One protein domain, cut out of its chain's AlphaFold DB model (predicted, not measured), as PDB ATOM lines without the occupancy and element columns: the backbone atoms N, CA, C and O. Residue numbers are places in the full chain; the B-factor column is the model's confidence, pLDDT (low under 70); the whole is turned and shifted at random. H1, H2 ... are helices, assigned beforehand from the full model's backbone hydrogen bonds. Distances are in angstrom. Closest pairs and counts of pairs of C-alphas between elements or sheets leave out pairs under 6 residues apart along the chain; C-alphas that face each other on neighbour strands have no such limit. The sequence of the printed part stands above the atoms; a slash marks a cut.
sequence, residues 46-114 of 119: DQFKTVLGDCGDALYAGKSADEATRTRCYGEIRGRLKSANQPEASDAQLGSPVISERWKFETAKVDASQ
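AT A GLANCE: This is residues 46 to 114 of the 119 residues of an uncharacterized protein of Andreprevotia lacus DSM 23236 (UniProt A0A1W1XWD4). Two long helices, H3 and H5, stand on opposite sides of a small middle made by the two short helices H1 and H2, and the last part of H5, residues 108 to 114, sticks out as a free arm. After H3 the link of residues 84 to 90 folds back along it to the little helix H4, from which the backbone turns into H5. The printed part has 69 residues with five named helices, H1 to H5 in order, and no named strand; the class is all helix. It is compact, with a radius of gyration of the C-alphas of 11.9 A and spans of 32 by 28 by 18 A.

HOW THE PARTS SIT: H1, residues 46 to 52, is close to but not clearly touching H2, residues 54 to 60, and about perpendicular to it at 78 degrees; their closest C-alphas, Lys 49 and Gly 56, are 7.6 A apart. H3, residues 67 to 83, touches H2 at a steep tilt of 55 degrees, opposite ways, with the C-alphas of Cys 55 and Cys 73 closest at 5.5 A. With residues 77 to 81 alone H3 touches H1, at a steep tilt of 40 degrees, opposite ways; the closest C-alphas, Val 51 and Arg 80, are 5.4 A apart. H4, residues 91 to 94, is close to but not clearly touching H3, with the C-alphas of Tyr 74 and Leu 94 closest at 7.0 A. H5, residues 97 to 114, touches H2 with residues 99 to 104 alone, at a steep tilt of 62 degrees, opposite ways; the closest C-alphas, Tyr 60 and Ser 100, are 4.9 A apart. H3 and H5 are apart. Every O i to N i+4 pair is within hydrogen-bond range in H1, H2 and H3, and 12 of 14 are in H5; H4 is too short for such a pair.

IN THESE COORDINATES: H1 begins at C-alpha 46 at (183.218, 226.971, 169.771). H3 measures 24.3 A from first to last C-alpha, and H5 measures 26.7 A, ending at C-alpha 114 at (181.268, 242.760, 162.443).

THE WHOLE: The C-alphas farthest apart, Ser 90 and Gln 114, are 34.6 A apart. The printed part has no cut and no long link. Residues 109 to 114 have pLDDT under 70.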
ATOM      1  N   ASP A  46     182.288 227.235 170.872       91.44
ATOM      2  CA  ASP A  46     183.218 226.971 169.771       91.44
ATOM      3  C   ASP A  46     183.130 225.521 169.287       91.44
ATOM      4  O   ASP A  46     183.169 225.257 168.085       91.44
ATOM      5  N   GLN A  47     182.910 224.576 170.206       93.69
ATOM      6  CA  GLN A  47     182.693 223.171 169.861       93.69
ATOM      7  C   GLN A  47     181.342 222.958 169.180       93.69
ATOM      8  O   GLN A  47     181.280 222.240 168.190       93.69
ATOM      9  N   PHE A  48     180.280 223.618 169.651       94.75
ATOM     10  CA  PHE A  48     178.962 223.597 169.019       94.75
ATOM     11  C   PHE A  48     179.054 224.039 167.554       94.75
ATOM     12  O   PHE A  48     178.604 223.324 166.659       94.75
ATOM     13  N   LYS A  49     179.723 225.170 167.291       93.88
ATOM     14  CA  LYS A  49     179.932 225.662 165.923       93.88
ATOM     15  C   LYS A  49     180.805 224.728 165.088       93.88
ATOM     16  O   LYS A  49     180.482 224.482 163.933       93.88
ATOM     17  N   THR A  50     181.877 224.187 165.665       94.50
ATOM     18  CA  THR A  50     182.802 223.279 164.964       94.50
ATOM     19  C   THR A  50     182.135 221.956 164.589       94.50
ATOM     20  O   THR A  50     182.309 221.462 163.479       94.50
ATOM     21  N   VAL A  51     181.349 221.380 165.499       96.19
ATOM     22  CA  VAL A  51     180.636 220.119 165.273       96.19
ATOM     23  C   VAL A  51     179.571 220.286 164.190       96.19
ATOM     24  O   VAL A  51     179.469 219.444 163.299       96.19
ATOM     25  N   LEU A  52     178.814 221.383 164.213       95.62
ATOM     26  CA  LEU A  52     177.810 221.640 163.181       95.62
ATOM     27  C   LEU A  52     178.446 222.025 161.837       95.62
ATOM     28  O   LEU A  52     178.022 221.502 160.806       95.62
ATOM     29  N   GLY A  53     179.505 222.839 161.836       94.00
ATOM     30  CA  GLY A  53     180.228 223.254 160.628       94.00
ATOM     31  C   GLY A  53     179.286 223.747 159.524       94.00
ATOM     32  O   GLY A  53     178.257 224.359 159.810       94.00
ATOM     33  N   ASP A  54     179.584 223.388 158.275       93.75
ATOM     34  CA  ASP A  54     178.757 223.736 157.105       93.75
ATOM     35  C   ASP A  54     177.346 223.122 157.154       93.75
ATOM     36  O   ASP A  54     176.403 223.608 156.526       93.75
ATOM     37  N   CYS A  55     177.174 222.048 157.930       96.06
ATOM     38  CA  CYS A  55     175.874 221.425 158.134       96.06
ATOM     39  C   CYS A  55     174.955 222.248 159.036       96.06
ATOM     40  O   CYS A  55     173.742 222.072 158.960       96.06
ATOM     41  N   GLY A  56     175.493 223.160 159.851       94.88
ATOM     42  CA  GLY A  56     174.676 224.067 160.650       94.88
ATOM     43  C   GLY A  56     173.772 224.924 159.766       94.88
ATOM     44  O   GLY A  56     172.559 224.952 159.965       94.88
ATOM     45  N   ASP A  57     174.330 225.537 158.722       94.06
ATOM     46  CA  ASP A  57     173.541 226.359 157.804       94.06
ATOM     47  C   ASP A  57     172.624 225.517 156.921       94.06
ATOM     48  O   ASP A  57     171.438 225.831 156.791       94.06
ATOM     49  N   ALA A  58     173.144 224.411 156.379       94.44
ATOM     50  CA  ALA A  58     172.375 223.516 155.519       94.44
ATOM     51  C   ALA A  58     171.132 222.939 156.216       94.44
ATOM     52  O   ALA A  58     170.123 222.690 155.558       94.44
ATOM     53  N   LEU A  59     171.194 222.726 157.535       95.00
ATOM     54  CA  LEU A  59     170.086 222.186 158.321       95.00
ATOM     55  C   LEU A  59     169.213 223.261 158.971       95.00
ATOM     56  O   LEU A  59     168.004 223.061 159.095       95.00
ATOM     57  N   TYR A  60     169.802 224.369 159.431       93.88
ATOM     58  CA  TYR A  60     169.156 225.231 160.423       93.88
ATOM     59  C   TYR A  60     169.049 226.713 160.041       93.88
ATOM     60  O   TYR A  60     168.368 227.448 160.763       93.88
ATOM     61  N   ALA A  61     169.647 227.179 158.938       86.81
ATOM     62  CA  ALA A  61     169.631 228.602 158.568       86.81
ATOM     63  C   ALA A  61     168.259 229.130 158.105       86.81
ATOM     64  O   ALA A  61     168.058 230.341 158.050       86.81
ATOM     65  N   GLY A  62     167.280 228.270 157.812       77.62
ATOM     66  CA  GLY A  62     165.907 228.750 157.629       77.62
ATOM     67  C   GLY A  62     164.954 227.782 156.951       77.62
ATOM     68  O   GLY A  62     163.875 227.533 157.482       77.62
ATOM     69  N   LYS A  63     165.324 227.242 155.786       76.62
ATOM     70  CA  LYS A  63     164.470 226.288 155.066       76.62
ATOM     71  C   LYS A  63     164.710 224.879 155.592       76.62
ATOM     72  O   LYS A  63     165.848 224.516 155.866       76.62
ATOM     73  N   SER A  64     163.642 224.094 155.707       82.44
ATOM     74  CA  SER A  64     163.751 222.678 156.048       82.44
ATOM     75  C   SER A  64     164.642 221.967 155.033       82.44
ATOM     76  O   SER A  64     164.373 222.021 153.832       82.44
ATOM     77  N   ALA A  65     165.689 221.302 155.517       90.50
ATOM     78  CA  ALA A  65     166.561 220.496 154.677       90.50
ATOM     79  C   ALA A  65     165.806 219.303 154.072       90.50
ATOM     80  O   ALA A  65     165.007 218.636 154.751       90.50
ATOM     81  N   ASP A  66     166.102 218.999 152.807       95.00
ATOM     82  CA  ASP A  66     165.669 217.749 152.190       95.00
ATOM     83  C   ASP A  66     166.282 216.528 152.903       95.00
ATOM     84  O   ASP A  66     167.195 216.626 153.729       95.00
ATOM     85  N   GLU A  67     165.728 215.351 152.627       94.94
ATOM     86  CA  GLU A  67     166.120 214.112 153.302       94.94
ATOM     87  C   GLU A  67     167.571 213.702 153.013       94.94
ATOM     88  O   GLU A  67     168.264 213.219 153.913       94.94
ATOM     89  N   ALA A  68     168.060 213.947 151.794       96.56
ATOM     90  CA  ALA A  68     169.430 213.628 151.405       96.56
ATOM     91  C   ALA A  68     170.439 214.486 152.185       96.56
ATOM     92  O   ALA A  68     171.399 213.970 152.767       96.56
ATOM     93  N   THR A  69     170.180 215.790 152.267       95.94
ATOM     94  CA  THR A  69     170.966 216.757 153.035       95.94
ATOM     95  C   THR A  69     170.945 216.411 154.515       95.94
ATOM     96  O   THR A  69     172.000 216.380 155.148       95.94
ATOM     97  N   ARG A  70     169.770 216.083 155.062       95.94
ATOM     98  CA  ARG A  70     169.614 215.690 156.467       95.94
ATOM     99  C   ARG A  70     170.435 214.455 156.807       95.94
ATOM    100  O   ARG A  70     171.215 214.487 157.754       95.94
ATOM    101  N   THR A  71     170.308 213.403 156.002       96.62
ATOM    102  CA  THR A  71     171.010 212.129 156.211       96.62
ATOM    103  C   THR A  71     172.523 212.319 156.165       96.62
ATOM    104  O   THR A  71     173.228 211.889 157.080       96.62
ATOM    105  N   ARG A  72     173.024 213.028 155.143       97.50
ATOM    106  CA  ARG A  72     174.450 213.357 155.026       97.50
ATOM    107  C   ARG A  72     174.934 214.127 156.252       97.50
ATOM    108  O   ARG A  72     175.902 213.725 156.894       97.50
ATOM    109  N   CYS A  73     174.245 215.211 156.596       97.69
ATOM    110  CA  CYS A  73     174.694 216.095 157.660       97.69
ATOM    111  C   CYS A  73     174.616 215.466 159.050       97.69
ATOM    112  O   CYS A  73     175.508 215.695 159.863       97.69
ATOM    113  N   TYR A  74     173.620 214.627 159.331       97.31
ATOM    114  CA  TYR A  74     173.562 213.907 160.602       97.31
ATOM    115  C   TYR A  74     174.746 212.946 160.758       97.31
ATOM    116  O   TYR A  74     175.346 212.884 161.832       97.31
ATOM    117  N   GLY A  75     175.135 212.252 159.683       97.44
ATOM    118  CA  GLY A  75     176.331 211.408 159.671       97.44
ATOM    119  C   GLY A  75     177.616 212.197 159.939       97.44
ATOM    120  O   GLY A  75     178.413 211.810 160.795       97.44
ATOM    121  N   GLU A  76     177.800 213.335 159.266       97.81
ATOM    122  CA  GLU A  76     178.967 214.205 159.471       97.81
ATOM    123  C   GLU A  76     179.047 214.750 160.904       97.81
ATOM    124  O   GLU A  76     180.108 214.704 161.530       97.81
ATOM    125  N   ILE A  77     177.922 215.224 161.447       97.81
ATOM    126  CA  ILE A  77     177.842 215.757 162.810       97.81
ATOM    127  C   ILE A  77     178.218 214.679 163.833       97.81
ATOM    128  O   ILE A  77     179.032 214.935 164.721       97.81
ATOM    129  N   ARG A  78     177.699 213.452 163.689       97.19
ATOM    130  CA  ARG A  78     178.089 212.315 164.541       97.19
ATOM    131  C   ARG A  78     179.572 211.993 164.435       97.19
ATOM    132  O   ARG A  78     180.220 211.766 165.455       97.19
ATOM    133  N   GLY A  79     180.126 212.018 163.223       96.62
ATOM    134  CA  GLY A  79     181.558 211.820 162.999       96.62
ATOM    135  C   GLY A  79     182.412 212.854 163.739       96.62
ATOM    136  O   GLY A  79     183.411 212.502 164.376       96.62
ATOM    137  N   ARG A  80     181.993 214.125 163.726       96.56
ATOM    138  CA  ARG A  80     182.673 215.211 164.448       96.56
ATOM    139  C   ARG A  80     182.507 215.095 165.962       96.56
ATOM    140  O   ARG A  80     183.498 215.250 166.668       96.56
ATOM    141  N   LEU A  81     181.317 214.750 166.465       95.31
ATOM    142  CA  LEU A  81     181.097 214.460 167.891       95.31
ATOM    143  C   LEU A  81     182.029 213.348 168.381       95.31
ATOM    144  O   LEU A  81     182.735 213.524 169.371       95.31
ATOM    145  N   LYS A  82     182.099 212.238 167.639       94.31
ATOM    146  CA  LYS A  82     182.990 211.117 167.954       94.31
ATOM    147  C   LYS A  82     184.458 211.545 167.975       94.31
ATOM    148  O   LYS A  82     185.187 211.180 168.892       94.31
ATOM    149  N   SER A  83     184.883 212.349 167.001       93.56
ATOM    150  CA  SER A  83     186.257 212.875 166.930       93.56
ATOM    151  C   SER A  83     186.587 213.822 168.089       93.56
ATOM    152  O   SER A  83     187.733 213.888 168.524       93.56
ATOM    153  N   ALA A  84     185.583 214.521 168.621       90.44
ATOM    154  CA  ALA A  84     185.692 215.382 169.795       90.44
ATOM    155  C   ALA A  84     185.507 214.634 171.133       90.44
ATOM    156  O   ALA A  84     185.430 215.279 172.177       90.44
ATOM    157  N   ASN A  85     185.428 213.297 171.113       91.81
ATOM    158  CA  ASN A  85     185.164 212.447 172.278       91.81
ATOM    159  C   ASN A  85     183.861 212.809 173.023       91.81
ATOM    160  O   ASN A  85     183.791 212.760 174.251       91.81
ATOM    161  N   GLN A  86     182.836 213.208 172.267       91.69
ATOM    162  CA  GLN A  86     181.509 213.553 172.772       91.69
ATOM    163  C   GLN A  86     180.531 212.381 172.597       91.69
ATOM    164  O   GLN A  86     180.712 211.566 171.686       91.69
ATOM    165  N   PRO A  87     179.473 212.294 173.424       90.81
ATOM    166  CA  PRO A  87     178.430 211.293 173.244       90.81
ATOM    167  C   PRO A  87     177.741 211.433 171.884       90.81
ATOM    168  O   PRO A  87     177.577 212.536 171.357       90.81
ATOM    169  N   GLU A  88     177.308 210.306 171.327       89.19
ATOM    170  CA  GLU A  88     176.594 210.290 170.055       89.19
ATOM    171  C   GLU A  88     175.183 210.885 170.197       89.19
ATOM    172  O   GLU A  88     174.486 210.646 171.183       89.19
ATOM    173  N   ALA A  89     174.760 211.658 169.194       93.06
ATOM    174  CA  ALA A  89     173.422 212.235 169.121       93.06
ATOM    175  C   ALA A  89     172.492 211.370 168.254       93.06
ATOM    176  O   ALA A  89     172.828 211.015 167.118       93.06
ATOM    177  N   SER A  90     171.290 211.079 168.746       94.38
ATOM    178  CA  SER A  90     170.231 210.427 167.967       94.38
ATOM    179  C   SER A  90     169.630 211.365 166.913       94.38
ATOM    180  O   SER A  90     169.803 212.583 166.973       94.38
ATOM    181  N   ASP A  91     168.906 210.813 165.934       93.75
ATOM    182  CA  ASP A  91     168.240 211.617 164.894       93.75
ATOM    183  C   ASP A  91     167.224 212.596 165.500       93.75
ATOM    184  O   ASP A  91     167.121 213.738 165.054       93.75
ATOM    185  N   ALA A  92     166.511 212.168 166.548       92.38
ATOM    186  CA  ALA A  92     165.564 213.010 167.273       92.38
ATOM    187  C   ALA A  92     166.269 214.183 167.971       92.38
ATOM    188  O   ALA A  92     165.780 215.308 167.933       92.38
ATOM    189  N   GLN A  93     167.446 213.937 168.555       94.25
ATOM    190  CA  GLN A  93     168.245 214.982 169.198       94.25
ATOM    191  C   GLN A  93     168.814 215.971 168.181       94.25
ATOM    192  O   GLN A  93     168.747 217.174 168.419       94.25
ATOM    193  N   LEU A  94     169.328 215.492 167.043       94.56
ATOM    194  CA  LEU A  94     169.820 216.340 165.949       94.56
ATOM    195  C   LEU A  94     168.695 217.126 165.262       94.56
ATOM    196  O   LEU A  94     168.922 218.222 164.756       94.56
ATOM    197  N   GLY A  95     167.479 216.585 165.273       92.88
ATOM    198  CA  GLY A  95     166.276 217.255 164.786       92.88
ATOM    199  C   GLY A  95     165.645 218.228 165.780       92.88
ATOM    200  O   GLY A  95     164.599 218.791 165.458       92.88
ATOM    201  N   SER A  96     166.231 218.426 166.969       91.62
ATOM    202  CA  SER A  96     165.653 219.312 167.983       91.62
ATOM    203  C   SER A  96     165.553 220.753 167.455       91.62
ATOM    204  O   SER A  96     166.553 221.307 166.980       91.62
ATOM    205  N   PRO A  97     164.381 221.410 167.574       91.25
ATOM    206  CA  PRO A  97     164.222 222.809 167.181       91.25
ATOM    207  C   PRO A  97     165.144 223.741 167.980       91.25
ATOM    208  O   PRO A  97     165.584 224.763 167.456       91.25
ATOM    209  N   VAL A  98     165.523 223.354 169.202       92.62
ATOM    210  CA  VAL A  98     166.412 224.134 170.074       92.62
ATOM    211  C   VAL A  98     167.824 224.250 169.482       92.62
ATOM    212  O   VAL A  98     168.473 225.287 169.624       92.62
ATOM    213  N   ILE A  99     168.302 223.235 168.745       93.50
ATOM    214  CA  ILE A  99     169.579 223.329 168.013       93.50
ATOM    215  C   ILE A  99     169.482 224.404 166.928       93.50
ATOM    216  O   ILE A  99     170.410 225.202 166.778       93.50
ATOM    217  N   SER A 100     168.354 224.473 166.212       92.81
ATOM    218  CA  SER A 100     168.137 225.499 165.188       92.81
ATOM    219  C   SER A 100     168.100 226.905 165.781       92.81
ATOM    220  O   SER A 100     168.725 227.818 165.238       92.81
ATOM    221  N   GLU A 101     167.410 227.085 166.905       92.31
ATOM    222  CA  GLU A 101     167.358 228.364 167.618       92.31
ATOM    223  C   GLU A 101     168.744 228.805 168.084       92.31
ATOM    224  O   GLU A 101     169.156 229.940 167.824       92.31
ATOM    225  N   ARG A 102     169.507 227.892 168.700       93.38
ATOM    226  CA  ARG A 102     170.879 228.177 169.123       93.38
ATOM    227  C   ARG A 102     171.770 228.512 167.931       93.38
ATOM    228  O   ARG A 102     172.519 229.479 168.016       93.38
ATOM    229  N   TRP A 103     171.682 227.773 166.823       93.88
ATOM    230  CA  TRP A 103     172.455 228.066 165.611       93.88
ATOM    231  C   TRP A 103     172.216 229.496 165.126       93.88
ATOM    232  O   TRP A 103     173.168 230.263 165.008       93.88
ATOM    233  N   LYS A 104     170.947 229.884 164.952       91.00
ATOM    234  CA  LYS A 104     170.558 231.235 164.519       91.00
ATOM    235  C   LYS A 104     171.069 232.319 165.465       91.00
ATOM    236  O   LYS A 104     171.526 233.362 165.013       91.00
ATOM    237  N   PHE A 105     171.013 232.088 166.774       91.06
ATOM    238  CA  PHE A 105     171.532 233.036 167.760       91.06
ATOM    239  C   PHE A 105     173.057 233.189 167.683       91.06
ATOM    240  O   PHE A 105     173.585 234.302 167.754       91.06
ATOM    241  N   GLU A 106     173.774 232.077 167.535       88.50
ATOM    242  CA  GLU A 106     175.235 232.054 167.479       88.50
ATOM    243  C   GLU A 106     175.791 232.655 166.181       88.50
ATOM    244  O   GLU A 106     176.894 233.212 166.205       88.50
ATOM    245  N   THR A 107     175.040 232.579 165.077       85.69
ATOM    246  CA  THR A 107     175.393 233.184 163.782       85.69
ATOM    247  C   THR A 107     174.961 234.647 163.683       85.69
ATOM    248  O   THR A 107     175.790 235.480 163.329       85.69
ATOM    249  N   ALA A 108     173.756 235.020 164.131       79.56
ATOM    250  CA  ALA A 108     173.289 236.415 164.110       79.56
ATOM    251  C   ALA A 108     174.166 237.369 164.949       79.56
ATOM    252  O   ALA A 108     174.321 238.549 164.626       79.56
ATOM    253  N   LYS A 109     174.789 236.869 166.026       60.97
ATOM    254  CA  LYS A 109     175.745 237.645 166.837       60.97
ATOM    255  C   LYS A 109     177.037 238.001 166.100       60.97
ATOM    256  O   LYS A 109     177.689 238.983 166.468       60.97
ATOM    257  N   VAL A 110     177.432 237.210 165.103       57.53
ATOM    258  CA  VAL A 110     178.634 237.473 164.300       57.53
ATOM    259  C   VAL A 110     178.397 238.688 163.405       57.53
ATOM    260  O   VAL A 110     179.231 239.593 163.393       57.53
ATOM    261  N   ASP A 111     177.223 238.781 162.784       53.34
ATOM    262  CA  ASP A 111     176.880 239.879 161.874       53.34
ATOM    263  C   ASP A 111     176.772 241.228 162.598       53.34
ATOM    264  O   ASP A 111     177.321 242.232 162.143       53.34
ATOM    265  N   ALA A 112     176.152 241.258 163.783       53.78
ATOM    266  CA  ALA A 112     176.039 242.484 164.577       53.78
ATOM    267  C   ALA A 112     177.405 242.999 165.080       53.78
ATOM    268  O   ALA A 112     177.646 244.208 165.131       53.78
ATOM    269  N   SER A 113     178.319 242.088 165.425       52.34
ATOM    270  CA  SER A 113     179.650 242.445 165.930       52.34
ATOM    271  C   SER A 113     180.584 242.920 164.810       52.34
ATOM    272  O   SER A 113     181.362 243.847 165.022       52.34
ATOM    273  N   GLN A 114     180.482 242.340 163.610       50.53
ATOM    274  CA  GLN A 114     181.268 242.760 162.443       50.53
ATOM    275  C   GLN A 114     180.760 244.075 161.832       50.53
ATOM    276  O   GLN A 114     181.568 244.933 161.483       50.53
TER     277      GLN A 114